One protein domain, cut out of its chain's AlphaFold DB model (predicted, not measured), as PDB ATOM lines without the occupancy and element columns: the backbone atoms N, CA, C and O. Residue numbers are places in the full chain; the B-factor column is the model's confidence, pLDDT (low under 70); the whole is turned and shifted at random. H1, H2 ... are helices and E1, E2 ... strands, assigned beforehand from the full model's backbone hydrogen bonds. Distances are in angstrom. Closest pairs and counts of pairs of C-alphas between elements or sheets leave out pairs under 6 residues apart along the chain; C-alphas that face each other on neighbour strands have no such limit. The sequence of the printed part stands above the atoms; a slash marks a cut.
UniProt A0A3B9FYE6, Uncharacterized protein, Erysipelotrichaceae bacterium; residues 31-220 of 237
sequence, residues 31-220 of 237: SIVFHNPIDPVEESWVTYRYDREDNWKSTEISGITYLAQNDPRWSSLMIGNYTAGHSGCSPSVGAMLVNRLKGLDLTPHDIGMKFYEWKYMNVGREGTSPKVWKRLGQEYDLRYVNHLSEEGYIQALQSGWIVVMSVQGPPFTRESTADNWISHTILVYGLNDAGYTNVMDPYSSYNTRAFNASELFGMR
ATOM      1  N   SER A  31     164.040 119.798 216.888       52.69
ATOM      2  CA  SER A  31     165.449 119.956 217.220       52.69
ATOM      3  C   SER A  31     165.522 120.578 218.602       52.69
ATOM      4  O   SER A  31     165.140 121.730 218.786       52.69
ATOM      5  N   ILE A  32     165.996 119.831 219.590       54.09
ATOM      6  CA  ILE A  32     166.357 120.439 220.865       54.09
ATOM      7  C   ILE A  32     167.769 120.946 220.745       54.09
ATOM      8  O   ILE A  32     168.685 120.201 220.388       54.09
ATOM      9  N   VAL A  33     167.916 122.223 221.069       52.59
ATOM     10  CA  VAL A  33     169.206 122.859 221.185       52.59
ATOM     11  C   VAL A  33     169.381 123.367 222.616       52.59
ATOM     12  O   VAL A  33     168.565 124.151 223.087       52.59
ATOM     13  N   PHE A  34     170.422 122.921 223.319       59.09
ATOM     14  CA  PHE A  34     170.659 123.311 224.716       59.09
ATOM     15  C   PHE A  34     172.140 123.505 225.031       59.09
ATOM     16  O   PHE A  34     173.023 122.998 224.342       59.09
ATOM     17  N   HIS A  35     172.420 124.246 226.096       44.22
ATOM     18  CA  HIS A  35     173.756 124.369 226.656       44.22
ATOM     19  C   HIS A  35     174.003 123.211 227.642       44.22
ATOM     20  O   HIS A  35     173.325 123.139 228.655       44.22
ATOM     21  N   ASN A  36     174.971 122.339 227.312       40.78
ATOM     22  CA  ASN A  36     175.681 121.377 228.184       40.78
ATOM     23  C   ASN A  36     174.876 120.270 228.920       40.78
ATOM     24  O   ASN A  36     173.695 120.438 229.196       40.78
ATOM     25  N   PRO A  37     175.462 119.097 229.256       48.41
ATOM     26  CA  PRO A  37     174.859 118.173 230.209       48.41
ATOM     27  C   PRO A  37     175.621 118.239 231.553       48.41
ATOM     28  O   PRO A  37     176.743 118.733 231.617       48.41
ATOM     29  N   ILE A  38     175.096 117.602 232.593       37.62
ATOM     30  CA  ILE A  38     175.882 117.258 233.792       37.62
ATOM     31  C   ILE A  38     176.442 118.501 234.508       37.62
ATOM     32  O   ILE A  38     177.640 118.729 234.597       37.62
ATOM     33  N   ASP A  39     175.545 119.357 234.961       35.81
ATOM     34  CA  ASP A  39     175.267 119.501 236.386       35.81
ATOM     35  C   ASP A  39     174.095 120.478 236.507       35.81
ATOM     36  O   ASP A  39     173.962 121.370 235.664       35.81
ATOM     37  N   PRO A  40     173.236 120.365 237.529       41.88
ATOM     38  CA  PRO A  40     172.423 121.484 237.974       41.88
ATOM     39  C   PRO A  40     173.364 122.550 238.556       41.88
ATOM     40  O   PRO A  40     173.347 122.850 239.745       41.88
ATOM     41  N   VAL A  41     174.230 123.131 237.725       42.91
ATOM     42  CA  VAL A  41     174.598 124.517 237.943       42.91
ATOM     43  C   VAL A  41     173.280 125.225 237.724       42.91
ATOM     44  O   VAL A  41     172.751 125.189 236.618       42.91
ATOM     45  N   GLU A  42     172.693 125.712 238.812       52.94
ATOM     46  CA  GLU A  42     171.488 126.524 238.808       52.94
ATOM     47  C   GLU A  42     171.678 127.674 237.819       52.94
ATOM     48  O   GLU A  42     172.166 128.754 238.154       52.94
ATOM     49  N   GLU A  43     171.347 127.421 236.558       62.97
ATOM     50  CA  GLU A  43     171.190 128.449 235.559       62.97
ATOM     51  C   GLU A  43     170.127 129.359 236.149       62.97
ATOM     52  O   GLU A  43     168.972 128.961 236.272       62.97
ATOM     53  N   SER A  44     170.510 130.559 236.585       75.00
ATOM     54  CA  SER A  44     169.632 131.440 237.369       75.00
ATOM     55  C   SER A  44     168.340 131.812 236.632       75.00
ATOM     56  O   SER A  44     167.443 132.436 237.194       75.00
ATOM     57  N   TRP A  45     168.277 131.496 235.338       82.69
ATOM     58  CA  TRP A  45     167.141 131.690 234.460       82.69
ATOM     59  C   TRP A  45     166.210 130.467 234.368       82.69
ATOM     60  O   TRP A  45     165.130 130.622 233.799       82.69
ATOM     61  N   VAL A  46     166.560 129.309 234.941       87.62
ATOM     62  CA  VAL A  46     165.689 128.132 235.102       87.62
ATOM     63  C   VAL A  46     165.247 128.015 236.559       87.62
ATOM     64  O   VAL A  46     166.052 128.071 237.482       87.62
ATOM     65  N   THR A  47     163.949 127.845 236.788       91.12
ATOM     66  CA  THR A  47     163.390 127.608 238.123       91.12
ATOM     67  C   THR A  47     162.589 126.320 238.118       91.12
ATOM     68  O   THR A  47     161.595 126.206 237.401       91.12
ATOM     69  N   TYR A  48     163.001 125.370 238.952       92.06
ATOM     70  CA  TYR A  48     162.252 124.145 239.209       92.06
ATOM     71  C   TYR A  48     161.396 124.332 240.461       92.06
ATOM     72  O   TYR A  48     161.880 124.808 241.491       92.06
ATOM     73  N   ARG A  49     160.115 123.974 240.383       94.56
ATOM     74  CA  ARG A  49     159.203 123.986 241.529       94.56
ATOM     75  C   ARG A  49     158.790 122.570 241.871       94.56
ATOM     76  O   ARG A  49     158.443 121.794 240.984       94.56
ATOM     77  N   TYR A  50     158.763 122.293 243.166       95.38
ATOM     78  CA  TYR A  50     158.311 121.039 243.749       95.38
ATOM     79  C   TYR A  50     157.259 121.341 244.822       95.38
ATOM     80  O   TYR A  50     157.217 122.454 245.359       95.38
ATOM     81  N   ASP A  51     156.373 120.388 245.108       95.44
ATOM     82  CA  ASP A  51     155.488 120.489 246.271       95.44
ATOM     83  C   ASP A  51     156.196 120.079 247.571       95.44
ATOM     84  O   ASP A  51     157.406 119.883 247.617       95.44
ATOM     85  N   ARG A  52     155.437 119.996 248.669       94.81
ATOM     86  CA  ARG A  52     155.972 119.635 249.992       94.81
ATOM     87  C   ARG A  52     156.400 118.167 250.100       94.81
ATOM     88  O   ARG A  52     156.979 117.805 251.118       94.81
ATOM     89  N   GLU A  53     156.061 117.346 249.112       96.62
ATOM     90  CA  GLU A  53     156.382 115.920 249.026       96.62
ATOM     91  C   GLU A  53     157.490 115.661 247.987       96.62
ATOM     92  O   GLU A  53     157.704 114.519 247.591       96.62
ATOM     93  N   ASP A  54     158.188 116.715 247.543       92.38
ATOM     94  CA  ASP A  54     159.234 116.684 246.515       92.38
ATOM     95  C   ASP A  54     158.762 116.170 245.139       92.38
ATOM     96  O   ASP A  54     159.570 115.784 244.290       92.38
ATOM     97  N   ASN A  55     157.456 116.226 244.851       94.69
ATOM     98  CA  ASN A  55     156.966 115.955 243.502       94.69
ATOM     99  C   ASN A  55     157.174 117.185 242.616       94.69
ATOM    100  O   ASN A  55     156.810 118.301 242.997       94.69
ATOM    101  N   TRP A  56     157.711 116.980 241.410       94.12
ATOM    102  CA  TRP A  56     157.878 118.047 240.420       94.12
ATOM    103  C   TRP A  56     156.533 118.707 240.078       94.12
ATOM    104  O   TRP A  56     155.523 118.025 239.886       94.12
ATOM    105  N   LYS A  57     156.528 120.044 240.001       97.75
ATOM    106  CA  LYS A  57     155.352 120.877 239.696       97.75
ATOM    107  C   LYS A  57     155.519 121.740 238.467       97.75
ATOM    108  O   LYS A  57     154.579 121.888 237.691       97.75
ATOM    109  N   SER A  58     156.682 122.345 238.291       96.94
ATOM    110  CA  SER A  58     156.949 123.106 237.082       96.94
ATOM    111  C   SER A  58     158.433 123.301 236.846       96.94
ATOM    112  O   SER A  58     159.256 123.246 237.760       96.94
ATOM    113  N   THR A  59     158.737 123.582 235.588       92.75
ATOM    114  CA  THR A  59     160.009 124.107 235.126       92.75
ATOM    115  C   THR A  59     159.722 125.403 234.388       92.75
ATOM    116  O   THR A  59     159.031 125.419 233.369       92.75
ATOM    117  N   GLU A  60     160.226 126.505 234.923       93.50
ATOM    118  CA  GLU A  60     160.067 127.849 234.379       93.50
ATOM    119  C   GLU A  60     161.394 128.308 233.781       93.50
ATOM    120  O   GLU A  60     162.449 128.098 234.371       93.50
ATOM    121  N   ILE A  61     161.339 128.952 232.615       89.62
ATOM    122  CA  ILE A  61     162.505 129.538 231.946       89.62
ATOM    123  C   ILE A  61     162.226 131.027 231.763       89.62
ATOM    124  O   ILE A  61     161.214 131.412 231.171       89.62
ATOM    125  N   SER A  62     163.109 131.868 232.290       90.44
ATOM    126  CA  SER A  62     162.980 133.325 232.291       90.44
ATOM    127  C   SER A  62     164.016 133.993 231.384       90.44
ATOM    128  O   SER A  62     164.997 133.391 230.953       90.44
ATOM    129  N   GLY A  63     163.781 135.265 231.054       89.19
ATOM    130  CA  GLY A  63     164.756 136.083 230.330       89.19
ATOM    131  C   GLY A  63     164.939 135.736 228.849       89.19
ATOM    132  O   GLY A  63     165.914 136.192 228.254       89.19
ATOM    133  N   ILE A  64     164.055 134.950 228.230       92.81
ATOM    134  CA  ILE A  64     164.029 134.837 226.765       92.81
ATOM    135  C   ILE A  64     163.419 136.128 226.206       92.81
ATOM    136  O   ILE A  64     162.272 136.462 226.505       92.81
ATOM    137  N   THR A  65     164.182 136.864 225.401       96.00
ATOM    138  CA  THR A  65     163.685 138.056 224.702       96.00
ATOM    139  C   THR A  65     162.893 137.627 223.476       96.00
ATOM    140  O   THR A  65     163.437 136.949 222.610       96.00
ATOM    141  N   TYR A  66     161.632 138.047 223.373       98.06
ATOM    142  CA  TYR A  66     160.812 137.778 222.191       98.06
ATOM    143  C   TYR A  66     161.273 138.611 220.984       98.06
ATOM    144  O   TYR A  66     161.380 139.836 221.073       98.06
ATOM    145  N   LEU A  67     161.514 137.951 219.846       98.12
ATOM    146  CA  LEU A  67     161.960 138.576 218.598       98.12
ATOM    147  C   LEU A  67     161.012 138.220 217.445       98.12
ATOM    148  O   LEU A  67     161.141 137.177 216.801       98.12
ATOM    149  N   ALA A  68     160.064 139.111 217.156       97.75
ATOM    150  CA  ALA A  68     159.095 138.910 216.083       97.75
ATOM    151  C   ALA A  68     159.751 139.040 214.700       97.75
ATOM    152  O   ALA A  68     160.446 140.018 214.437       97.75
ATOM    153  N   GLN A  69     159.508 138.113 213.771       96.69
ATOM    154  CA  GLN A  69     160.067 138.194 212.412       96.69
ATOM    155  C   GLN A  69     159.542 139.418 211.641       96.69
ATOM    156  O   GLN A  69     160.221 139.946 210.763       96.69
ATOM    157  N   ASN A  70     158.340 139.887 211.989       96.31
ATOM    158  CA  ASN A  70     157.659 141.019 211.365       96.31
ATOM    159  C   ASN A  70     157.973 142.380 212.020       96.31
ATOM    160  O   ASN A  70     157.405 143.391 211.608       96.31
ATOM    161  N   ASP A  71     158.902 142.436 212.979       97.75
ATOM    162  CA  ASP A  71     159.335 143.694 213.590       97.75
ATOM    163  C   ASP A  71     159.931 144.653 212.533       97.75
ATOM    164  O   ASP A  71     160.827 144.251 211.780       97.75
ATOM    165  N   PRO A  72     159.485 145.923 212.459       97.38
ATOM    166  CA  PRO A  72     159.945 146.889 211.459       97.38
ATOM    167  C   PRO A  72     161.456 147.130 211.424       97.38
ATOM    168  O   PRO A  72     161.969 147.587 210.404       97.38
ATOM    169  N   ARG A  73     162.177 146.837 212.515       97.81
ATOM    170  CA  ARG A  73     163.636 146.998 212.586       97.81
ATOM    171  C   ARG A  73     164.384 146.084 211.614       97.81
ATOM    172  O   ARG A  73     165.472 146.448 211.180       97.81
ATOM    173  N   TRP A  74     163.820 144.924 211.269       97.31
ATOM    174  CA  TRP A  74     164.468 143.952 210.380       97.31
ATOM    175  C   TRP A  74     163.550 143.315 209.337       97.31
ATOM    176  O   TRP A  74     164.050 142.703 208.400       97.31
ATOM    177  N   SER A  75     162.228 143.443 209.447       96.88
ATOM    178  CA  SER A  75     161.281 142.706 208.599       96.88
ATOM    179  C   SER A  75     161.407 142.995 207.099       96.88
ATOM    180  O   SER A  75     161.051 142.141 206.287       96.88
ATOM    181  N   SER A  76     161.943 144.155 206.716       97.31
ATOM    182  CA  SER A  76     162.224 144.531 205.323       97.31
ATOM    183  C   SER A  76     163.633 144.162 204.847       97.31
ATOM    184  O   SER A  76     163.915 144.264 203.654       97.31
ATOM    185  N   LEU A  77     164.520 143.729 205.748       97.94
ATOM    186  CA  LEU A  77     165.888 143.362 205.405       97.94
ATOM    187  C   LEU A  77     165.912 142.021 204.670       97.94
ATOM    188  O   LEU A  77     165.209 141.075 205.032       97.94
ATOM    189  N   MET A  78     166.739 141.949 203.630       96.38
ATOM    190  CA  MET A  78     166.868 140.767 202.781       96.38
ATOM    191  C   MET A  78     167.742 139.700 203.443       96.38
ATOM    192  O   MET A  78     168.820 139.996 203.957       96.38
ATOM    193  N   ILE A  79     167.293 138.452 203.354       95.19
ATOM    194  CA  ILE A  79     168.046 137.231 203.631       95.19
ATOM    195  C   ILE A  79     168.030 136.422 202.330       95.19
ATOM    196  O   ILE A  79     167.047 135.753 202.004       95.19
ATOM    197  N   GLY A  80     169.088 136.528 201.528       91.38
ATOM    198  CA  GLY A  80     169.058 136.017 200.156       91.38
ATOM    199  C   GLY A  80     167.994 136.727 199.312       91.38
ATOM    200  O   GLY A  80     168.005 137.950 199.209       91.38
ATOM    201  N   ASN A  81     167.069 135.961 198.725       87.94
ATOM    202  CA  ASN A  81     166.027 136.482 197.826       87.94
ATOM    203  C   ASN A  81     164.707 136.863 198.522       87.94
ATOM    204  O   ASN A  81     163.784 137.314 197.847       87.94
ATOM    205  N   TYR A  82     164.597 136.693 199.842       92.19
ATOM    206  CA  TYR A  82     163.372 136.974 200.600       92.19
ATOM    207  C   TYR A  82     163.666 137.887 201.783       92.19
ATOM    208  O   TYR A  82     164.799 137.957 202.251       92.19
ATOM    209  N   THR A  83     162.650 138.578 202.295       94.19
ATOM    210  CA  THR A  83     162.806 139.415 203.487       94.19
ATOM    211  C   THR A  83     162.708 138.590 204.772       94.19
ATOM    212  O   THR A  83     162.097 137.510 204.795       94.19
ATOM    213  N   ALA A  84     163.261 139.113 205.869       93.75
ATOM    214  CA  ALA A  84     163.097 138.523 207.197       93.75
ATOM    215  C   ALA A  84     161.621 138.481 207.631       93.75
ATOM    216  O   ALA A  84     161.187 137.510 208.240       93.75
ATOM    217  N   GLY A  85     160.810 139.470 207.245       92.00
ATOM    218  CA  GLY A  85     159.375 139.471 207.534       92.00
ATOM    219  C   GLY A  85     158.639 138.284 206.917       92.00
ATOM    220  O   GLY A  85     157.720 137.752 207.536       92.00
ATOM    221  N   HIS A  86     159.069 137.835 205.736       88.69
ATOM    222  CA  HIS A  86     158.424 136.746 205.003       88.69
ATOM    223  C   HIS A  86     158.954 135.364 205.416       88.69
ATOM    224  O   HIS A  86     158.177 134.455 205.677       88.69
ATOM    225  N   SER A  87     160.275 135.223 205.546       89.69
ATOM    226  CA  SER A  87     160.954 133.922 205.716       89.69
ATOM    227  C   SER A  87     161.654 133.739 207.072       89.69
ATOM    228  O   SER A  87     162.343 132.745 207.299       89.69
ATOM    229  N   GLY A  88     161.507 134.700 207.987       93.31
ATOM    230  CA  GLY A  88     162.325 134.829 209.195       93.31
ATOM    231  C   GLY A  88     161.885 134.023 210.413       93.31
ATOM    232  O   GLY A  88     162.448 134.253 211.480       93.31
ATOM    233  N   CYS A  89     160.945 133.077 210.303       94.56
ATOM    234  CA  CYS A  89     160.501 132.292 211.461       94.56
ATOM    235  C   CYS A  89     161.661 131.532 212.127       94.56
ATOM    236  O   CYS A  89     161.895 131.677 213.328       94.56
ATOM    237  N   SER A  90     162.451 130.784 211.348       94.00
ATOM    238  CA  SER A  90     163.609 130.050 211.872       94.00
ATOM    239  C   SER A  90     164.725 130.983 212.370       94.00
ATOM    240  O   SER A  90     165.204 130.761 213.481       94.00
ATOM    241  N   PRO A  91     165.128 132.050 211.650       96.81
ATOM    242  CA  PRO A  91     166.100 133.008 212.178       96.81
ATOM    243  C   PRO A  91     165.691 133.708 213.472       96.81
ATOM    244  O   PRO A  91     166.523 133.850 214.364       96.81
ATOM    245  N   SER A  92     164.422 134.100 213.611       98.19
ATOM    246  CA  SER A  92     163.910 134.670 214.858       98.19
ATOM    247  C   SER A  92     164.052 133.693 216.017       98.19
ATOM    248  O   SER A  92     164.584 134.055 217.064       98.19
ATOM    249  N   VAL A  93     163.640 132.437 215.826       96.88
ATOM    250  CA  VAL A  93     163.777 131.384 216.844       96.88
ATOM    251  C   VAL A  93     165.243 131.116 217.183       96.88
ATOM    252  O   VAL A  93     165.588 131.018 218.360       96.88
ATOM    253  N   GLY A  94     166.122 131.076 216.179       95.00
ATOM    254  CA  GLY A  94     167.563 130.944 216.385       95.00
ATOM    255  C   GLY A  94     168.160 132.103 217.184       95.00
ATOM    256  O   GLY A  94     168.960 131.862 218.084       95.00
ATOM    257  N   ALA A  95     167.734 133.340 216.920       97.44
ATOM    258  CA  ALA A  95     168.184 134.515 217.663       97.44
ATOM    259  C   ALA A  95     167.709 134.473 219.122       97.44
ATOM    260  O   ALA A  95     168.521 134.634 220.029       97.44
ATOM    261  N   MET A  96     166.428 134.168 219.368       97.00
ATOM    262  CA  MET A  96     165.884 134.033 220.730       97.00
ATOM    263  C   MET A  96     166.642 132.972 221.542       97.00
ATOM    264  O   MET A  96     167.034 133.215 222.685       97.00
ATOM    265  N   LEU A  97     166.889 131.813 220.926       93.25
ATOM    266  CA  LEU A  97     167.622 130.701 221.521       93.25
ATOM    267  C   LEU A  97     169.073 131.077 221.857       93.25
ATOM    268  O   LEU A  97     169.513 130.898 222.991       93.25
ATOM    269  N   VAL A  98     169.820 131.592 220.878       91.75
ATOM    270  CA  VAL A  98     171.244 131.918 221.048       91.75
ATOM    271  C   VAL A  98     171.427 133.063 222.039       91.75
ATOM    272  O   VAL A  98     172.289 132.976 222.912       91.75
ATOM    273  N   ASN A  99     170.596 134.103 221.966       94.44
ATOM    274  CA  ASN A  99     170.664 135.228 222.895       94.44
ATOM    275  C   ASN A  99     170.439 134.766 224.334       94.44
ATOM    276  O   ASN A  99     171.167 135.182 225.235       94.44
ATOM    277  N   ARG A 100     169.491 133.844 224.559       90.69
ATOM    278  CA  ARG A 100     169.266 133.284 225.893       90.69
ATOM    279  C   ARG A 100     170.443 132.433 226.363       90.69
ATOM    280  O   ARG A 100     170.969 132.676 227.447       90.69
ATOM    281  N   LEU A 101     170.859 131.452 225.565       87.19
ATOM    282  CA  LEU A 101     171.843 130.453 225.992       87.19
ATOM    283  C   LEU A 101     173.283 130.977 226.021       87.19
ATOM    284  O   LEU A 101     174.118 130.421 226.725       87.19
ATOM    285  N   LYS A 102     173.599 132.021 225.250       85.50
ATOM    286  CA  LYS A 102     174.962 132.564 225.135       85.50
ATOM    287  C   LYS A 102     175.094 134.001 225.640       85.50
ATOM    288  O   LYS A 102     176.203 134.524 225.635       85.50
ATOM    289  N   GLY A 103     173.999 134.642 226.058       88.00
ATOM    290  CA  GLY A 103     174.015 136.036 226.514       88.00
ATOM    291  C   GLY A 103     174.388 137.029 225.410       88.00
ATOM    292  O   GLY A 103     175.010 138.050 225.691       88.00
ATOM    293  N   LEU A 104     174.060 136.704 224.158       90.88
ATOM    294  CA  LEU A 104     174.301 137.559 222.994       90.88
ATOM    295  C   LEU A 104     173.090 138.456 222.702       90.88
ATOM    296  O   LEU A 104     172.009 138.258 223.252       90.88
ATOM    297  N   ASP A 105     173.284 139.426 221.810       95.94
ATOM    298  CA  ASP A 105     172.245 140.348 221.334       95.94
ATOM    299  C   ASP A 105     172.174 140.322 219.800       95.94
ATOM    300  O   ASP A 105     172.469 141.295 219.109       95.94
ATOM    301  N   LEU A 106     171.888 139.140 219.253       97.50
ATOM    302  CA  LEU A 106     171.732 138.922 217.818       97.50
ATOM    303  C   LEU A 106     170.302 139.238 217.388       97.50
ATOM    304  O   LEU A 106     169.335 138.850 218.050       97.50
ATOM    305  N   THR A 107     170.153 139.882 216.236       98.06
ATOM    306  CA  THR A 107     168.851 140.086 215.601       98.06
ATOM    307  C   THR A 107     168.445 138.862 214.768       98.06
ATOM    308  O   THR A 107     169.296 138.058 214.365       98.06
ATOM    309  N   PRO A 108     167.153 138.720 214.418       98.12
ATOM    310  CA  PRO A 108     166.724 137.721 213.440       98.12
ATOM    311  C   PRO A 108     167.432 137.858 212.085       98.12
ATOM    312  O   PRO A 108     167.652 136.859 211.404       98.12
ATOM    313  N   HIS A 109     167.824 139.075 211.692       97.69
ATOM    314  CA  HIS A 109     168.568 139.295 210.452       97.69
ATOM    315  C   HIS A 109     169.999 138.748 210.536       97.69
ATOM    316  O   HIS A 109     170.415 138.053 209.611       97.69
ATOM    317  N   ASP A 110     170.700 138.937 211.659       98.25
ATOM    318  CA  ASP A 110     172.063 138.411 211.863       98.25
ATOM    319  C   ASP A 110     172.111 136.880 211.739       98.25
ATOM    320  O   ASP A 110     172.951 136.315 211.030       98.25
ATOM    321  N   ILE A 111     171.170 136.190 212.393       98.19
ATOM    322  CA  ILE A 111     171.035 134.731 212.281       98.19
ATOM    323  C   ILE A 111     170.615 134.328 210.864       98.19
ATOM    324  O   ILE A 111     171.140 133.356 210.319       98.19
ATOM    325  N   GLY A 112     169.705 135.078 210.244       97.31
ATOM    326  CA  GLY A 112     169.240 134.826 208.882       97.31
ATOM    327  C   GLY A 112     170.368 134.876 207.856       97.31
ATOM    328  O   GLY A 112     170.476 133.987 207.011       97.31
ATOM    329  N   MET A 113     171.258 135.863 207.969       98.12
ATOM    330  CA  MET A 113     172.435 135.974 207.109       98.12
ATOM    331  C   MET A 113     173.377 134.780 207.279       98.12
ATOM    332  O   MET A 113     173.772 134.191 206.274       98.12
ATOM    333  N   LYS A 114     173.631 134.322 208.514       97.62
ATOM    334  CA  LYS A 114     174.387 133.079 208.757       97.62
ATOM    335  C   LYS A 114     173.717 131.866 208.104       97.62
ATOM    336  O   LYS A 114     174.380 131.072 207.438       97.62
ATOM    337  N   PHE A 115     172.397 131.727 208.242       95.06
ATOM    338  CA  PHE A 115     171.645 130.614 207.649       95.06
ATOM    339  C   PHE A 115     171.738 130.608 206.117       95.06
ATOM    340  O   PHE A 115     171.895 129.545 205.505       95.06
ATOM    341  N   TYR A 116     171.682 131.786 205.494       95.75
ATOM    342  CA  TYR A 116     171.862 131.960 204.055       95.75
ATOM    343  C   TYR A 116     173.303 131.674 203.603       95.75
ATOM    344  O   TYR A 116     173.520 130.977 202.608       95.75
ATOM    345  N   GLU A 117     174.303 132.160 204.339       96.75
ATOM    346  CA  GLU A 117     175.726 131.912 204.070       96.75
ATOM    347  C   GLU A 117     176.056 130.417 204.097       96.75
ATOM    348  O   GLU A 117     176.715 129.915 203.183       96.75
ATOM    349  N   TRP A 118     175.511 129.686 205.073       94.12
ATOM    350  CA  TRP A 118     175.626 128.228 205.188       94.12
ATOM    351  C   TRP A 118     174.778 127.447 204.181       94.12
ATOM    352  O   TRP A 118     174.777 126.219 204.197       94.12
ATOM    353  N   LYS A 119     174.069 128.146 203.292       93.56
ATOM    354  CA  LYS A 119     173.216 127.575 202.245       93.56
ATOM    355  C   LYS A 119     172.036 126.752 202.768       93.56
ATOM    356  O   LYS A 119     171.526 125.895 202.052       93.56
ATOM    357  N   TYR A 120     171.569 127.041 203.983       89.00
ATOM    358  CA  TYR A 120     170.408 126.376 204.581       89.00
ATOM    359  C   TYR A 120     169.119 127.189 204.501       89.00
ATOM    360  O   TYR A 120     168.058 126.622 204.733       89.00
ATOM    361  N   MET A 121     169.173 128.478 204.177       88.62
ATOM    362  CA  MET A 121     167.990 129.332 204.073       88.62
ATOM    363  C   MET A 121     167.982 130.097 202.759       88.62
ATOM    364  O   MET A 121     169.029 130.574 202.335       88.62
ATOM    365  N   ASN A 122     166.811 130.245 202.135       87.75
ATOM    366  CA  ASN A 122     166.579 131.120 200.976       87.75
ATOM    367  C   ASN A 122     167.540 130.909 199.787       87.75
ATOM    368  O   ASN A 122     167.801 131.829 199.007       87.75
ATOM    369  N   VAL A 123     168.052 129.685 199.620       84.38
ATOM    370  CA  VAL A 123     168.847 129.269 198.459       84.38
ATOM    371  C   VAL A 123     167.941 128.494 197.509       84.38
ATOM    372  O   VAL A 123     167.655 127.320 197.718       84.38
ATOM    373  N   GLY A 124     167.441 129.169 196.473       74.50
ATOM    374  CA  GLY A 124     166.590 128.573 195.432       74.50
ATOM    375  C   GLY A 124     165.112 128.393 195.806       74.50
ATOM    376  O   GLY A 124     164.270 128.405 194.913       74.50
ATOM    377  N   ARG A 125     164.778 128.301 197.098       79.75
ATOM    378  CA  ARG A 125     163.401 128.287 197.615       79.75
ATOM    379  C   ARG A 125     163.312 129.093 198.905       79.75
ATOM    380  O   ARG A 125     164.283 129.172 199.651       79.75
ATOM    381  N   GLU A 126     162.145 129.666 199.150       82.19
ATOM    382  CA  GLU A 126     161.802 130.288 200.420       82.19
ATOM    383  C   GLU A 126     161.875 129.298 201.591       82.19
ATOM    384  O   GLU A 126     161.405 128.160 201.494       82.19
ATOM    385  N   GLY A 127     162.411 129.764 202.716       83.88
ATOM    386  CA  GLY A 127     162.391 129.047 203.983       83.88
ATOM    387  C   GLY A 127     163.745 128.459 204.346       83.88
ATOM    388  O   GLY A 127     164.775 128.806 203.766       83.88
ATOM    389  N   THR A 128     163.731 127.585 205.349       85.94
ATOM    390  CA  THR A 128     164.940 127.095 206.014       85.94
ATOM    391  C   THR A 128     164.952 125.572 206.074       85.94
ATOM    392  O   THR A 128     163.955 124.945 206.422       85.94
ATOM    393  N   SER A 129     166.094 124.968 205.753       84.88
ATOM    394  CA  SER A 129     166.347 123.543 205.939       84.88
ATOM    395  C   SER A 129     166.580 123.229 207.424       84.88
ATOM    396  O   SER A 129     167.386 123.911 208.062       84.88
ATOM    397  N   PRO A 130     165.984 122.159 207.981       78.25
ATOM    398  CA  PRO A 130     166.222 121.747 209.372       78.25
ATOM    399  C   PRO A 130     167.681 121.455 209.728       78.25
ATOM    400  O   PRO A 130     168.071 121.590 210.890       78.25
ATOM    401  N   LYS A 131     168.527 121.127 208.745       83.50
ATOM    402  CA  LYS A 131     169.975 120.930 208.936       83.50
ATOM    403  C   LYS A 131     170.671 122.160 209.524       83.50
ATOM    404  O   LYS A 131     171.738 122.030 210.131       83.50
ATOM    405  N   VAL A 132     170.046 123.332 209.404       87.00
ATOM    406  CA  VAL A 132     170.537 124.571 209.999       87.00
ATOM    407  C   VAL A 132     170.720 124.467 211.509       87.00
ATOM    408  O   VAL A 132     171.663 125.045 212.030       87.00
ATOM    409  N   TRP A 133     169.880 123.706 212.218       87.50
ATOM    410  CA  TRP A 133     169.915 123.636 213.682       87.50
ATOM    411  C   TRP A 133     171.150 122.900 214.189       87.50
ATOM    412  O   TRP A 133     171.780 123.336 215.150       87.50
ATOM    413  N   LYS A 134     171.567 121.841 213.484       85.94
ATOM    414  CA  LYS A 134     172.840 121.163 213.753       85.94
ATOM    415  C   LYS A 134     174.019 122.107 213.518       85.94
ATOM    416  O   LYS A 134     174.944 122.145 214.325       85.94
ATOM    417  N   ARG A 135     173.984 122.890 212.432       89.25
ATOM    418  CA  ARG A 135     175.034 123.870 212.124       89.25
ATOM    419  C   ARG A 135     175.066 125.023 213.134       89.25
ATOM    420  O   ARG A 135     176.149 125.414 213.552       89.25
ATOM    421  N   LEU A 136     173.906 125.523 213.555       88.69
ATOM    422  CA  LEU A 136     173.767 126.541 214.598       88.69
ATOM    423  C   LEU A 136     174.346 126.034 215.923       88.69
ATOM    424  O   LEU A 136     175.096 126.755 216.574       88.69
ATOM    425  N   GLY A 137     174.058 124.778 216.285       87.12
ATOM    426  CA  GLY A 137     174.646 124.159 217.468       87.12
ATOM    427  C   GLY A 137     176.170 124.084 217.403       87.12
ATOM    428  O   GLY A 137     176.839 124.436 218.366       87.12
ATOM    429  N   GLN A 138     176.740 123.738 216.247       88.50
ATOM    430  CA  GLN A 138     178.196 123.768 216.053       88.50
ATOM    431  C   GLN A 138     178.790 125.181 216.155       88.50
ATOM    432  O   GLN A 138     179.860 125.344 216.729       88.50
ATOM    433  N   GLU A 139     178.123 126.189 215.588       91.06
ATOM    434  CA  GLU A 139     178.593 127.582 215.586       91.06
ATOM    435  C   GLU A 139     178.650 128.178 217.000       91.06
ATOM    436  O   GLU A 139     179.590 128.897 217.330       91.06
ATOM    437  N   TYR A 140     177.650 127.881 217.832       84.56
ATOM    438  CA  TYR A 140     177.487 128.492 219.155       84.56
ATOM    439  C   TYR A 140     177.800 127.549 220.321       84.56
ATOM    440  O   TYR A 140     177.528 127.897 221.473       84.56
ATOM    441  N   ASP A 141     178.388 126.383 220.042       84.50
ATOM    442  CA  ASP A 141     178.685 125.344 221.033       84.50
ATOM    443  C   ASP A 141     177.438 124.976 221.860       84.50
ATOM    444  O   ASP A 141     177.385 125.093 223.086       84.50
ATOM    445  N   LEU A 142     176.374 124.621 221.136       81.44
ATOM    446  CA  LEU A 142     175.115 124.133 221.679       81.44
ATOM    447  C   LEU A 142     174.956 122.661 221.311       81.44
ATOM    448  O   LEU A 142     175.259 122.221 220.198       81.44
ATOM    449  N   ARG A 143     174.417 121.895 222.247       77.06
ATOM    450  CA  ARG A 143     174.025 120.510 222.025       77.06
ATOM    451  C   ARG A 143     172.829 120.454 221.113       77.06
ATOM    452  O   ARG A 143     171.953 121.296 221.214       77.06
ATOM    453  N   TYR A 144     172.800 119.440 220.265       75.88
ATOM    454  CA  TYR A 144     171.741 119.209 219.301       75.88
ATOM    455  C   TYR A 144     171.229 117.781 219.457       75.88
ATOM    456  O   TYR A 144     172.017 116.835 219.386       75.88
ATOM    457  N   VAL A 145     169.921 117.634 219.648       74.19
ATOM    458  CA  VAL A 145     169.215 116.347 219.645       74.19
ATOM    459  C   VAL A 145     168.002 116.473 218.732       74.19
ATOM    460  O   VAL A 145     167.295 117.477 218.778       74.19
ATOM    461  N   ASN A 146     167.758 115.464 217.902       75.62
ATOM    462  CA  ASN A 146     166.571 115.365 217.058       75.62
ATOM    463  C   ASN A 146     165.826 114.046 217.306       75.62
ATOM    464  O   ASN A 146     166.278 113.225 218.101       75.62
ATOM    465  N   HIS A 147     164.684 113.854 216.640       67.50
ATOM    466  CA  HIS A 147     163.914 112.599 216.673       67.50
ATOM    467  C   HIS A 147     163.429 112.161 218.060       67.50
ATOM    468  O   HIS A 147     163.442 110.977 218.390       67.50
ATOM    469  N   LEU A 148     162.980 113.099 218.889       70.12
ATOM    470  CA  LEU A 148     162.421 112.720 220.182       70.12
ATOM    471  C   LEU A 148     161.070 112.021 220.048       70.12
ATOM    472  O   LEU A 148     160.207 112.442 219.270       70.12
ATOM    473  N   SER A 149     160.859 111.032 220.914       80.62
ATOM    474  CA  SER A 149     159.521 110.594 221.294       80.62
ATOM    475  C   SER A 149     158.786 111.706 222.053       80.62
ATOM    476  O   SER A 149     159.397 112.665 222.534       80.62
ATOM    477  N   GLU A 150     157.469 111.568 222.192       82.75
ATOM    478  CA  GLU A 150     156.672 112.484 223.016       82.75
ATOM    479  C   GLU A 150     157.197 112.520 224.454       82.75
ATOM    480  O   GLU A 150     157.418 113.589 225.013       82.75
ATOM    481  N   GLU A 151     157.506 111.347 225.009       84.12
ATOM    482  CA  GLU A 151     158.108 111.217 226.333       84.12
ATOM    483  C   GLU A 151     159.448 111.960 226.431       84.12
ATOM    484  O   GLU A 151     159.644 112.740 227.358       84.12
ATOM    485  N   GLY A 152     160.347 111.792 225.453       82.56
ATOM    486  CA  GLY A 152     161.639 112.485 225.440       82.56
ATOM    487  C   GLY A 152     161.502 114.007 225.335       82.56
ATOM    488  O   GLY A 152     162.283 114.748 225.927       82.56
ATOM    489  N   TYR A 153     160.483 114.490 224.626       83.38
ATOM    490  CA  TYR A 153     160.145 115.909 224.557       83.38
ATOM    491  C   TYR A 153     159.623 116.462 225.882       83.38
ATOM    492  O   TYR A 153     160.088 117.512 226.329       83.38
ATOM    493  N   ILE A 154     158.713 115.743 226.539       87.75
ATOM    494  CA  ILE A 154     158.214 116.117 227.864       87.75
ATOM    495  C   ILE A 154     159.357 116.125 228.883       87.75
ATOM    496  O   ILE A 154     159.535 117.122 229.583       87.75
ATOM    497  N   GLN A 155     160.188 115.080 228.909       85.50
ATOM    498  CA  GLN A 155     161.352 114.996 229.794       85.50
ATOM    499  C   GLN A 155     162.341 116.141 229.554       85.50
ATOM    500  O   GLN A 155     162.883 116.705 230.506       85.50
ATOM    501  N   ALA A 156     162.556 116.532 228.298       82.69
ATOM    502  CA  ALA A 156     163.416 117.659 227.975       82.69
ATOM    503  C   ALA A 156     162.866 118.981 228.531       82.69
ATOM    504  O   ALA A 156     163.602 119.728 229.179       82.69
ATOM    505  N   LEU A 157     161.570 119.258 228.349       87.56
ATOM    506  CA  LEU A 157     160.942 120.461 228.903       87.56
ATOM    507  C   LEU A 157     160.966 120.469 230.440       87.56
ATOM    508  O   LEU A 157     161.276 121.499 231.041       87.56
ATOM    509  N   GLN A 158     160.708 119.322 231.079       88.25
ATOM    510  CA  GLN A 158     160.846 119.155 232.531       88.25
ATOM    511  C   GLN A 158     162.278 119.416 232.996       88.25
ATOM    512  O   GLN A 158     162.478 120.028 234.039       88.25
ATOM    513  N   SER A 159     163.273 119.027 232.201       83.81
ATOM    514  CA  SER A 159     164.693 119.231 232.505       83.81
ATOM    515  C   SER A 159     165.182 120.656 232.226       83.81
ATOM    516  O   SER A 159     166.353 120.948 232.453       83.81
ATOM    517  N   GLY A 160     164.320 121.564 231.759       83.19
ATOM    518  CA  GLY A 160     164.687 122.957 231.482       83.19
ATOM    519  C   GLY A 160     165.310 123.169 230.105       83.19
ATOM    520  O   GLY A 160     165.965 124.183 229.872       83.19
ATOM    521  N   TRP A 161     165.120 122.229 229.178       86.00
ATOM    522  CA  TRP A 161     165.598 122.389 227.811       86.00
ATOM    523  C   TRP A 161     164.679 123.333 227.031       86.00
ATOM    524  O   TRP A 161     163.460 123.354 227.218       86.00
ATOM    525  N   ILE A 162     165.278 124.095 226.116       87.81
ATOM    526  CA  ILE A 162     164.554 124.901 225.137       87.81
ATOM    527  C   ILE A 162     164.458 124.091 223.842       87.81
ATOM    528  O   ILE A 162     165.451 123.570 223.331       87.81
ATOM    529  N   VAL A 163     163.250 123.974 223.307       89.12
ATOM    530  CA  VAL A 163     162.946 123.156 222.135       89.12
ATOM    531  C   VAL A 163     162.656 124.061 220.947       89.12
ATOM    532  O   VAL A 163     161.831 124.969 221.023       89.12
ATOM    533  N   VAL A 164     163.314 123.792 219.823       90.69
ATOM    534  CA  VAL A 164     162.951 124.374 218.534       90.69
ATOM    535  C   VAL A 164     162.048 123.391 217.807       90.69
ATOM    536  O   VAL A 164     162.432 122.248 217.538       90.69
ATOM    537  N   MET A 165     160.842 123.837 217.477       86.81
ATOM    538  CA  MET A 165     159.829 122.985 216.868       86.81
ATOM    539  C   MET A 165     159.385 123.564 215.532       86.81
ATOM    540  O   MET A 165     159.086 124.756 215.438       86.81
ATOM    541  N   SER A 166     159.316 122.717 214.503       86.00
ATOM    542  CA  SER A 166     158.553 123.048 213.304       86.00
ATOM    543  C   SER A 166     157.165 122.441 213.406       86.00
ATOM    544  O   SER A 166     157.018 121.242 213.640       86.00
ATOM    545  N   VAL A 167     156.153 123.273 213.208       83.50
ATOM    546  CA  VAL A 167     154.740 122.931 213.353       83.50
ATOM    547  C   VAL A 167     153.978 123.186 212.060       83.50
ATOM    548  O   VAL A 167     154.390 123.992 211.220       83.50
ATOM    549  N   GLN A 168     152.854 122.495 211.920       80.00
ATOM    550  CA  GLN A 168     151.873 122.674 210.858       80.00
ATOM    551  C   GLN A 168     150.463 122.733 211.444       80.00
ATOM    552  O   GLN A 168     150.174 122.190 212.509       80.00
ATOM    553  N   GLY A 169     149.575 123.380 210.701       77.56
ATOM    554  CA  GLY A 169     148.169 123.525 211.035       77.56
ATOM    555  C   GLY A 169     147.869 124.680 212.000       77.56
ATOM    556  O   GLY A 169     148.776 125.324 212.548       77.56
ATOM    557  N   PRO A 170     146.574 124.984 212.194       80.88
ATOM    558  CA  PRO A 170     146.143 126.045 213.094       80.88
ATOM    559  C   PRO A 170     146.557 125.766 214.549       80.88
ATOM    560  O   PRO A 170     146.410 124.634 214.995       80.88
ATOM    561  N   PRO A 171     147.002 126.780 215.317       89.25
ATOM    562  CA  PRO A 171     146.946 128.203 214.974       89.25
ATOM    563  C   PRO A 171     148.228 128.764 214.330       89.25
ATOM    564  O   PRO A 171     148.280 129.966 214.073       89.25
ATOM    565  N   PHE A 172     149.258 127.947 214.104       87.06
ATOM    566  CA  PHE A 172     150.587 128.417 213.685       87.06
ATOM    567  C   PHE A 172     150.706 128.617 212.179       87.06
ATOM    568  O   PHE A 172     151.376 129.538 211.717       87.06
ATOM    569  N   THR A 173     150.023 127.784 211.403       79.12
ATOM    570  CA  THR A 173     149.903 127.959 209.959       79.12
ATOM    571  C   THR A 173     148.438 127.893 209.564       79.12
ATOM    572  O   THR A 173     147.592 127.352 210.278       79.12
ATOM    573  N   ARG A 174     148.115 128.426 208.384       69.00
ATOM    574  CA  ARG A 174     146.857 128.052 207.724       69.00
ATOM    575  C   ARG A 174     146.892 126.552 207.406       69.00
ATOM    576  O   ARG A 174     147.976 125.962 207.374       69.00
ATOM    577  N   GLU A 175     145.723 125.943 207.208       54.06
ATOM    578  CA  GLU A 175     145.644 124.542 206.783       54.06
ATOM    579  C   GLU A 175     146.551 124.317 205.569       54.06
ATOM    580  O   GLU A 175     146.472 125.030 204.566       54.06
ATOM    581  N   SER A 176     147.459 123.355 205.713       52.59
ATOM    582  CA  SER A 176     148.299 122.881 204.622       52.59
ATOM    583  C   SER A 176     147.447 121.947 203.771       52.59
ATOM    584  O   SER A 176     146.875 120.991 204.293       52.59
ATOM    585  N   THR A 177     147.316 122.228 202.477       47.56
ATOM    586  CA  THR A 177     146.724 121.262 201.544       47.56
ATOM    587  C   THR A 177     147.774 120.212 201.182       47.56
ATOM    588  O   THR A 177     148.969 120.451 201.359       47.56
ATOM    589  N   ALA A 178     147.347 119.071 200.627       47.72
ATOM    590  CA  ALA A 178     148.260 118.029 200.139       47.72
ATOM    591  C   ALA A 178     149.347 118.570 199.179       47.72
ATOM    592  O   ALA A 178     150.438 118.003 199.101       47.72
ATOM    593  N   ASP A 179     149.073 119.710 198.532       43.16
ATOM    594  CA  ASP A 179     149.924 120.359 197.533       43.16
ATOM    595  C   ASP A 179     150.675 121.605 198.054       43.16
ATOM    596  O   ASP A 179     151.480 122.182 197.322       43.16
ATOM    597  N   ASN A 180     150.432 122.056 199.295       52.41
ATOM    598  CA  ASN A 180     151.057 123.265 199.846       52.41
ATOM    599  C   ASN A 180     151.355 123.146 201.349       52.41
ATOM    600  O   ASN A 180     150.656 123.698 202.202       52.41
ATOM    601  N   TRP A 181     152.436 122.430 201.655       60.91
ATOM    602  CA  TRP A 181     152.956 122.257 203.007       60.91
ATOM    603  C   TRP A 181     153.691 123.519 203.466       60.91
ATOM    604  O   TRP A 181     154.845 123.754 203.091       60.91
ATOM    605  N   ILE A 182     153.020 124.332 204.283       70.25
ATOM    606  CA  ILE A 182     153.625 125.483 204.958       70.25
ATOM    607  C   ILE A 182     153.929 125.052 206.386       70.25
ATOM    608  O   ILE A 182     153.014 124.802 207.161       70.25
ATOM    609  N   SER A 183     155.209 124.968 206.732       79.44
ATOM    610  CA  SER A 183     155.658 124.773 208.111       79.44
ATOM    611  C   SER A 183     156.027 126.105 208.750       79.44
ATOM    612  O   SER A 183     156.551 126.991 208.075       79.44
ATOM    613  N   HIS A 184     155.866 126.206 210.063       89.00
ATOM    614  CA  HIS A 184     156.313 127.353 210.851       89.00
ATOM    615  C   HIS A 184     157.278 126.920 211.948       89.00
ATOM    616  O   HIS A 184     157.125 125.832 212.489       89.00
ATOM    617  N   THR A 185     158.274 127.745 212.275       91.25
ATOM    618  CA  THR A 185     159.203 127.458 213.382       91.25
ATOM    619  C   THR A 185     158.822 128.278 214.605       91.25
ATOM    620  O   THR A 185     158.704 129.498 214.512       91.25
ATOM    621  N   ILE A 186     158.704 127.609 215.748       94.00
ATOM    622  CA  ILE A 186     158.418 128.204 217.054       94.00
ATOM    623  C   ILE A 186     159.480 127.794 218.082       94.00
ATOM    624  O   ILE A 186     160.160 126.774 217.924       94.00
ATOM    625  N   LEU A 187     159.614 128.590 219.144       94.50
ATOM    626  CA  LEU A 187     160.415 128.248 220.320       94.50
ATOM    627  C   LEU A 187     159.481 127.747 221.426       94.50
ATOM    628  O   LEU A 187     158.476 128.398 221.707       94.50
ATOM    629  N   VAL A 188     159.814 126.626 222.057       94.69
ATOM    630  CA  VAL A 188     159.004 125.983 223.098       94.69
ATOM    631  C   VAL A 188     159.851 125.782 224.349       94.69
ATOM    632  O   VAL A 188     161.004 125.362 224.250       94.69
ATOM    633  N   TYR A 189     159.321 126.120 225.524       93.00
ATOM    634  CA  TYR A 189     160.098 126.089 226.761       93.00
ATOM    635  C   TYR A 189     159.246 126.023 228.030       93.00
ATOM    636  O   TYR A 189     158.138 126.561 228.117       93.00
ATOM    637  N   GLY A 190     159.832 125.416 229.062       93.44
ATOM    638  CA  GLY A 190     159.185 125.203 230.350       93.44
ATOM    639  C   GLY A 190     158.006 124.234 230.277       93.44
ATOM    640  O   GLY A 190     157.519 123.883 229.201       93.44
ATOM    641  N   LEU A 191     157.546 123.783 231.435       96.62
ATOM    642  CA  LEU A 191     156.402 122.885 231.552       96.62
ATOM    643  C   LEU A 191     155.798 123.011 232.948       96.62
ATOM    644  O   LEU A 191     156.535 123.195 233.913       96.62
ATOM    645  N   ASN A 192     154.481 122.891 233.075       98.12
ATOM    646  CA  ASN A 192     153.818 122.717 234.368       98.12
ATOM    647  C   ASN A 192     153.196 121.320 234.501       98.12
ATOM    648  O   ASN A 192     153.049 120.589 233.522       98.12
ATOM    649  N   ASP A 193     152.820 120.956 235.721       96.75
ATOM    650  CA  ASP A 193     152.204 119.673 236.072       96.75
ATOM    651  C   ASP A 193     150.813 119.446 235.463       96.75
ATOM    652  O   ASP A 193     150.358 118.307 235.389       96.75
ATOM    653  N   ALA A 194     150.169 120.493 234.944       97.62
ATOM    654  CA  ALA A 194     148.975 120.388 234.109       97.62
ATOM    655  C   ALA A 194     149.284 120.056 232.631       97.62
ATOM    656  O   ALA A 194     148.362 119.943 231.822       97.62
ATOM    657  N   GLY A 195     150.563 119.921 232.259       97.56
ATOM    658  CA  GLY A 195     151.011 119.555 230.914       97.56
ATOM    659  C   GLY A 195     151.089 120.720 229.924       97.56
ATOM    660  O   GLY A 195     151.115 120.485 228.717       97.56
ATOM    661  N   TYR A 196     151.114 121.971 230.393       98.50
ATOM    662  CA  TYR A 196     151.220 123.150 229.530       98.50
ATOM    663  C   TYR A 196     152.655 123.677 229.449       98.50
ATOM    664  O   TYR A 196     153.342 123.799 230.463       98.50
ATOM    665  N   THR A 197     153.083 124.037 228.239       97.56
ATOM    666  CA  THR A 197     154.399 124.603 227.906       97.56
ATOM    667  C   THR A 197     154.252 125.976 227.253       97.56
ATOM    668  O   THR A 197     153.221 126.253 226.638       97.56
ATOM    669  N   ASN A 198     155.257 126.845 227.374       97.62
ATOM    670  CA  ASN A 198     155.238 128.165 226.747       97.62
ATOM    671  C   ASN A 198     155.733 128.094 225.305       97.62
ATOM    672  O   ASN A 198     156.716 127.417 225.011       97.62
ATOM    673  N   VAL A 199     155.091 128.862 224.429       97.38
ATOM    674  CA  VAL A 199     155.477 129.026 223.029       97.38
ATOM    675  C   VAL A 199     155.820 130.487 222.759       97.38
ATOM    676  O   VAL A 199     155.094 131.381 223.188       97.38
ATOM    677  N   MET A 200     156.891 130.728 222.001       97.38
ATOM    678  CA  MET A 200     157.131 131.982 221.285       97.38
ATOM    679  C   MET A 200     157.000 131.740 219.785       97.38
ATOM    680  O   MET A 200     157.843 131.089 219.163       97.38
ATOM    681  N   ASP A 201     155.929 132.288 219.219       97.44
ATOM    682  CA  ASP A 201     155.646 132.278 217.790       97.44
ATOM    683  C   ASP A 201     156.162 133.597 217.192       97.44
ATOM    684  O   ASP A 201     155.564 134.644 217.443       97.44
ATOM    685  N   PRO A 202     157.243 133.582 216.389       96.69
ATOM    686  CA  PRO A 202     157.845 134.805 215.859       96.69
ATOM    687  C   PRO A 202     156.964 135.540 214.838       96.69
ATOM    688  O   PRO A 202     157.246 136.696 214.521       96.69
ATOM    689  N   TYR A 203     155.924 134.907 214.298       94.12
ATOM    690  CA  TYR A 203     154.996 135.530 213.356       94.12
ATOM    691  C   TYR A 203     153.785 136.146 214.067       94.12
ATOM    692  O   TYR A 203     153.277 137.188 213.643       94.12
ATOM    693  N   SER A 204     153.337 135.533 215.165       93.62
ATOM    694  CA  SER A 204     152.130 135.923 215.891       93.62
ATOM    695  C   SER A 204     152.382 136.051 217.391       93.62
ATOM    696  O   SER A 204     152.442 135.066 218.129       93.62
ATOM    697  N   SER A 205     152.393 137.288 217.890       93.94
ATOM    698  CA  SER A 205     152.425 137.542 219.335       93.94
ATOM    699  C   SER A 205     151.192 136.982 220.058       93.94
ATOM    700  O   SER A 205     151.278 136.645 221.232       93.94
ATOM    701  N   TYR A 206     150.059 136.818 219.366       94.62
ATOM    702  CA  TYR A 206     148.861 136.182 219.924       94.62
ATOM    703  C   TYR A 206     149.071 134.687 220.216       94.62
ATOM    704  O   TYR A 206     148.539 134.150 221.189       94.62
ATOM    705  N   ASN A 207     149.872 134.011 219.392       94.69
ATOM    706  CA  ASN A 207     150.253 132.614 219.596       94.69
ATOM    707  C   ASN A 207     151.484 132.468 220.505       94.69
ATOM    708  O   ASN A 207     151.904 131.349 220.781       94.69
ATOM    709  N   THR A 208     152.051 133.571 220.995       96.81
ATOM    710  CA  THR A 208     153.104 133.545 222.012       96.81
ATOM    711  C   THR A 208     152.464 133.408 223.395       96.81
ATOM    712  O   THR A 208     152.185 134.395 224.075       96.81
ATOM    713  N   ARG A 209     152.117 132.169 223.764       96.94
ATOM    714  CA  ARG A 209     151.377 131.812 224.988       96.94
ATOM    715  C   ARG A 209     151.569 130.337 225.344       96.94
ATOM    716  O   ARG A 209     152.276 129.617 224.649       96.94
ATOM    717  N   ALA A 210     150.922 129.883 226.416       97.56
ATOM    718  CA  ALA A 210     150.959 128.482 226.812       97.56
ATOM    719  C   ALA A 210     150.041 127.588 225.950       97.56
ATOM    720  O   ALA A 210     148.915 127.980 225.623       97.56
ATOM    721  N   PHE A 211     150.514 126.380 225.637       97.06
ATOM    722  CA  PHE A 211     149.798 125.312 224.923       97.06
ATOM    723  C   PHE A 211     149.950 123.985 225.661       97.06
ATOM    724  O   PHE A 211     150.937 123.792 226.369       97.06
ATOM    725  N   ASN A 212     149.003 123.062 225.481       97.38
ATOM    726  CA  ASN A 212     149.189 121.691 225.939       97.38
ATOM    727  C   ASN A 212     150.362 121.060 225.165       97.38
ATOM    728  O   ASN A 212     150.396 121.098 223.934       97.38
ATOM    729  N   ALA A 213     151.345 120.525 225.887       92.88
ATOM    730  CA  ALA A 213     152.594 120.060 225.300       92.88
ATOM    731  C   ALA A 213     152.384 118.847 224.376       92.88
ATOM    732  O   ALA A 213     152.977 118.808 223.299       92.88
ATOM    733  N   SER A 214     151.512 117.910 224.751       89.56
ATOM    734  CA  SER A 214     151.168 116.732 223.943       89.56
ATOM    735  C   SER A 214     150.432 117.104 222.659       89.56
ATOM    736  O   SER A 214     150.784 116.629 221.579       89.56
ATOM    737  N   GLU A 215     149.455 118.012 222.739       90.00
ATOM    738  CA  GLU A 215     148.774 118.532 221.544       90.00
ATOM    739  C   GLU A 215     149.771 119.217 220.603       90.00
ATOM    740  O   GLU A 215     149.781 118.941 219.403       90.00
ATOM    741  N   LEU A 216     150.665 120.045 221.154       88.69
ATOM    742  CA  LEU A 216     151.700 120.734 220.387       88.69
ATOM    743  C   LEU A 216     152.672 119.750 219.718       88.69
ATOM    744  O   LEU A 216     153.013 119.921 218.548       88.69
ATOM    745  N   PHE A 217     153.063 118.682 220.418       85.88
ATOM    746  CA  PHE A 217     153.859 117.596 219.846       85.88
ATOM    747  C   PHE A 217     153.122 116.915 218.682       85.88
ATOM    748  O   PHE A 217     153.739 116.590 217.667       85.88
ATOM    749  N   GLY A 218     151.801 116.747 218.767       81.88
ATOM    750  CA  GLY A 218     150.964 116.234 217.676       81.88
ATOM    751  C   GLY A 218     150.936 117.124 216.426       81.88
ATOM    752  O   GLY A 218     150.752 116.615 215.323       81.88
ATOM    753  N   MET A 219     151.177 118.428 216.579       79.94
ATOM    754  CA  MET A 219     151.228 119.406 215.483       79.94
ATOM    755  C   MET A 219     152.599 119.514 214.803       79.94
ATOM    756  O   MET A 219     152.757 120.276 213.841       79.94
ATOM    757  N   ARG A 220     153.613 118.807 215.314       75.06
ATOM    758  CA  ARG A 220     154.955 118.826 214.730       75.06
ATOM    759  C   ARG A 220     154.916 118.331 213.288       75.06
ATOM    760  O   ARG A 220     154.149 117.434 212.936       75.06
TER     761      ARG A 220
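Overview. This is residues 31 to 220 of the 237 residues of an uncharacterized protein of Erysipelotrichaceae bacterium (UniProt A0A3B9FYE6). A strongly twisted six-stranded sheet runs through the core with helices over both faces: H2 and H4 on one, H5 and H6 on the other, with H3 packed on H2 away from the sheet. The hairpin E2 and E3 extends the long axis at one end. The 190 printed residues hold, in order, E1 E2 E3 H1 H2 H3 H4 E4 H5 E5 E6 E7 E8 H6, in the mixed class, with under half, 91, in named elements. The large sheet, E4 E1 E5 E6 E7 E8, is antiparallel throughout. The whole is compact, with a radius of gyration of the C-alphas of 16.3 A, yet elongated, spanning 56 by 35 by 30 A.

Along the chain. Find C-alpha 31 at (165.449, 119.956, 217.220), where E1, residues 31 to 34, begins. E2 is residues 46 to 50 and E3 56 to 61, 15.0 A long. After H1, 84 to 87, look for H2, 89 to 102, from C-alpha 89 at (160.501, 132.292, 211.461) over 19.9 A. Next come H3, 108 to 117, 14.2 A; H4, 131 to 140, 14.8 A; E4, 143 to 145; and H5, 150 to 158. E5, 162 to 167, is 15.5 A and E6, 184 to 189, 16.4 A long. E7, 196 to 200, and E8, 210 to 212, precede H6, 213 to 218, which ends at C-alpha 218 at (150.964, 116.234, 217.676).

Arrangement. Start at the large sheet: look for N 32 and O 145 at 2.8 A between E1 and E4, N 31 and O 164 at 3.0 A between E1 and E5. E5 E6 E7 E8 form a meander, each strand the antiparallel neighbour of the one before, with N 163 and O 188 at 2.8 A, N 200 and O 187 at 2.8 A, and N 197 and O 211 at 2.9 A. E4, H5 and E5 form a split strand-helix-strand unit, two same-way strands with E1 between them, its crossover right-handed. Helices on both faces give three layers: H2, height 8.6 A over E5 and E6, and H4, 8.9 A over E4 and E1, lie on the face opposite H5, 9.2 A, and H6, only just above the sheet's level at 4.1 A. H2 touches H3 with residues 90 to 95 alone, about perpendicular at 74 degrees, the C-alphas of Ser 92 and Pro 108 closest at 4.4 A. H1 and H3 only just touch, with 3 pairs of C-alphas within 8 A, closest Ala 84 and His 109, 6.4 A. In the hairpin E2 and E3, N 47 and O 60 are 2.9 A apart; residues 58 to 59 of E3 also pair antiparallel with residues 191 to 192. Every O i to N i+4 pair is within hydrogen-bond range in H2, H3, H4, H5 and H6; H1 is too short for one.

Size, cuts and confidence. The C-alphas farthest apart are Arg 52 and Gly 124, 56.3 A. The printed part has no cut. Links E1 to E2, E3 to H1, H3 to H4 and E5 to E6 are long. Mean pLDDT of the printed part is 86.0, under 70 at residues 31 to 43, 147 and 174 to 181.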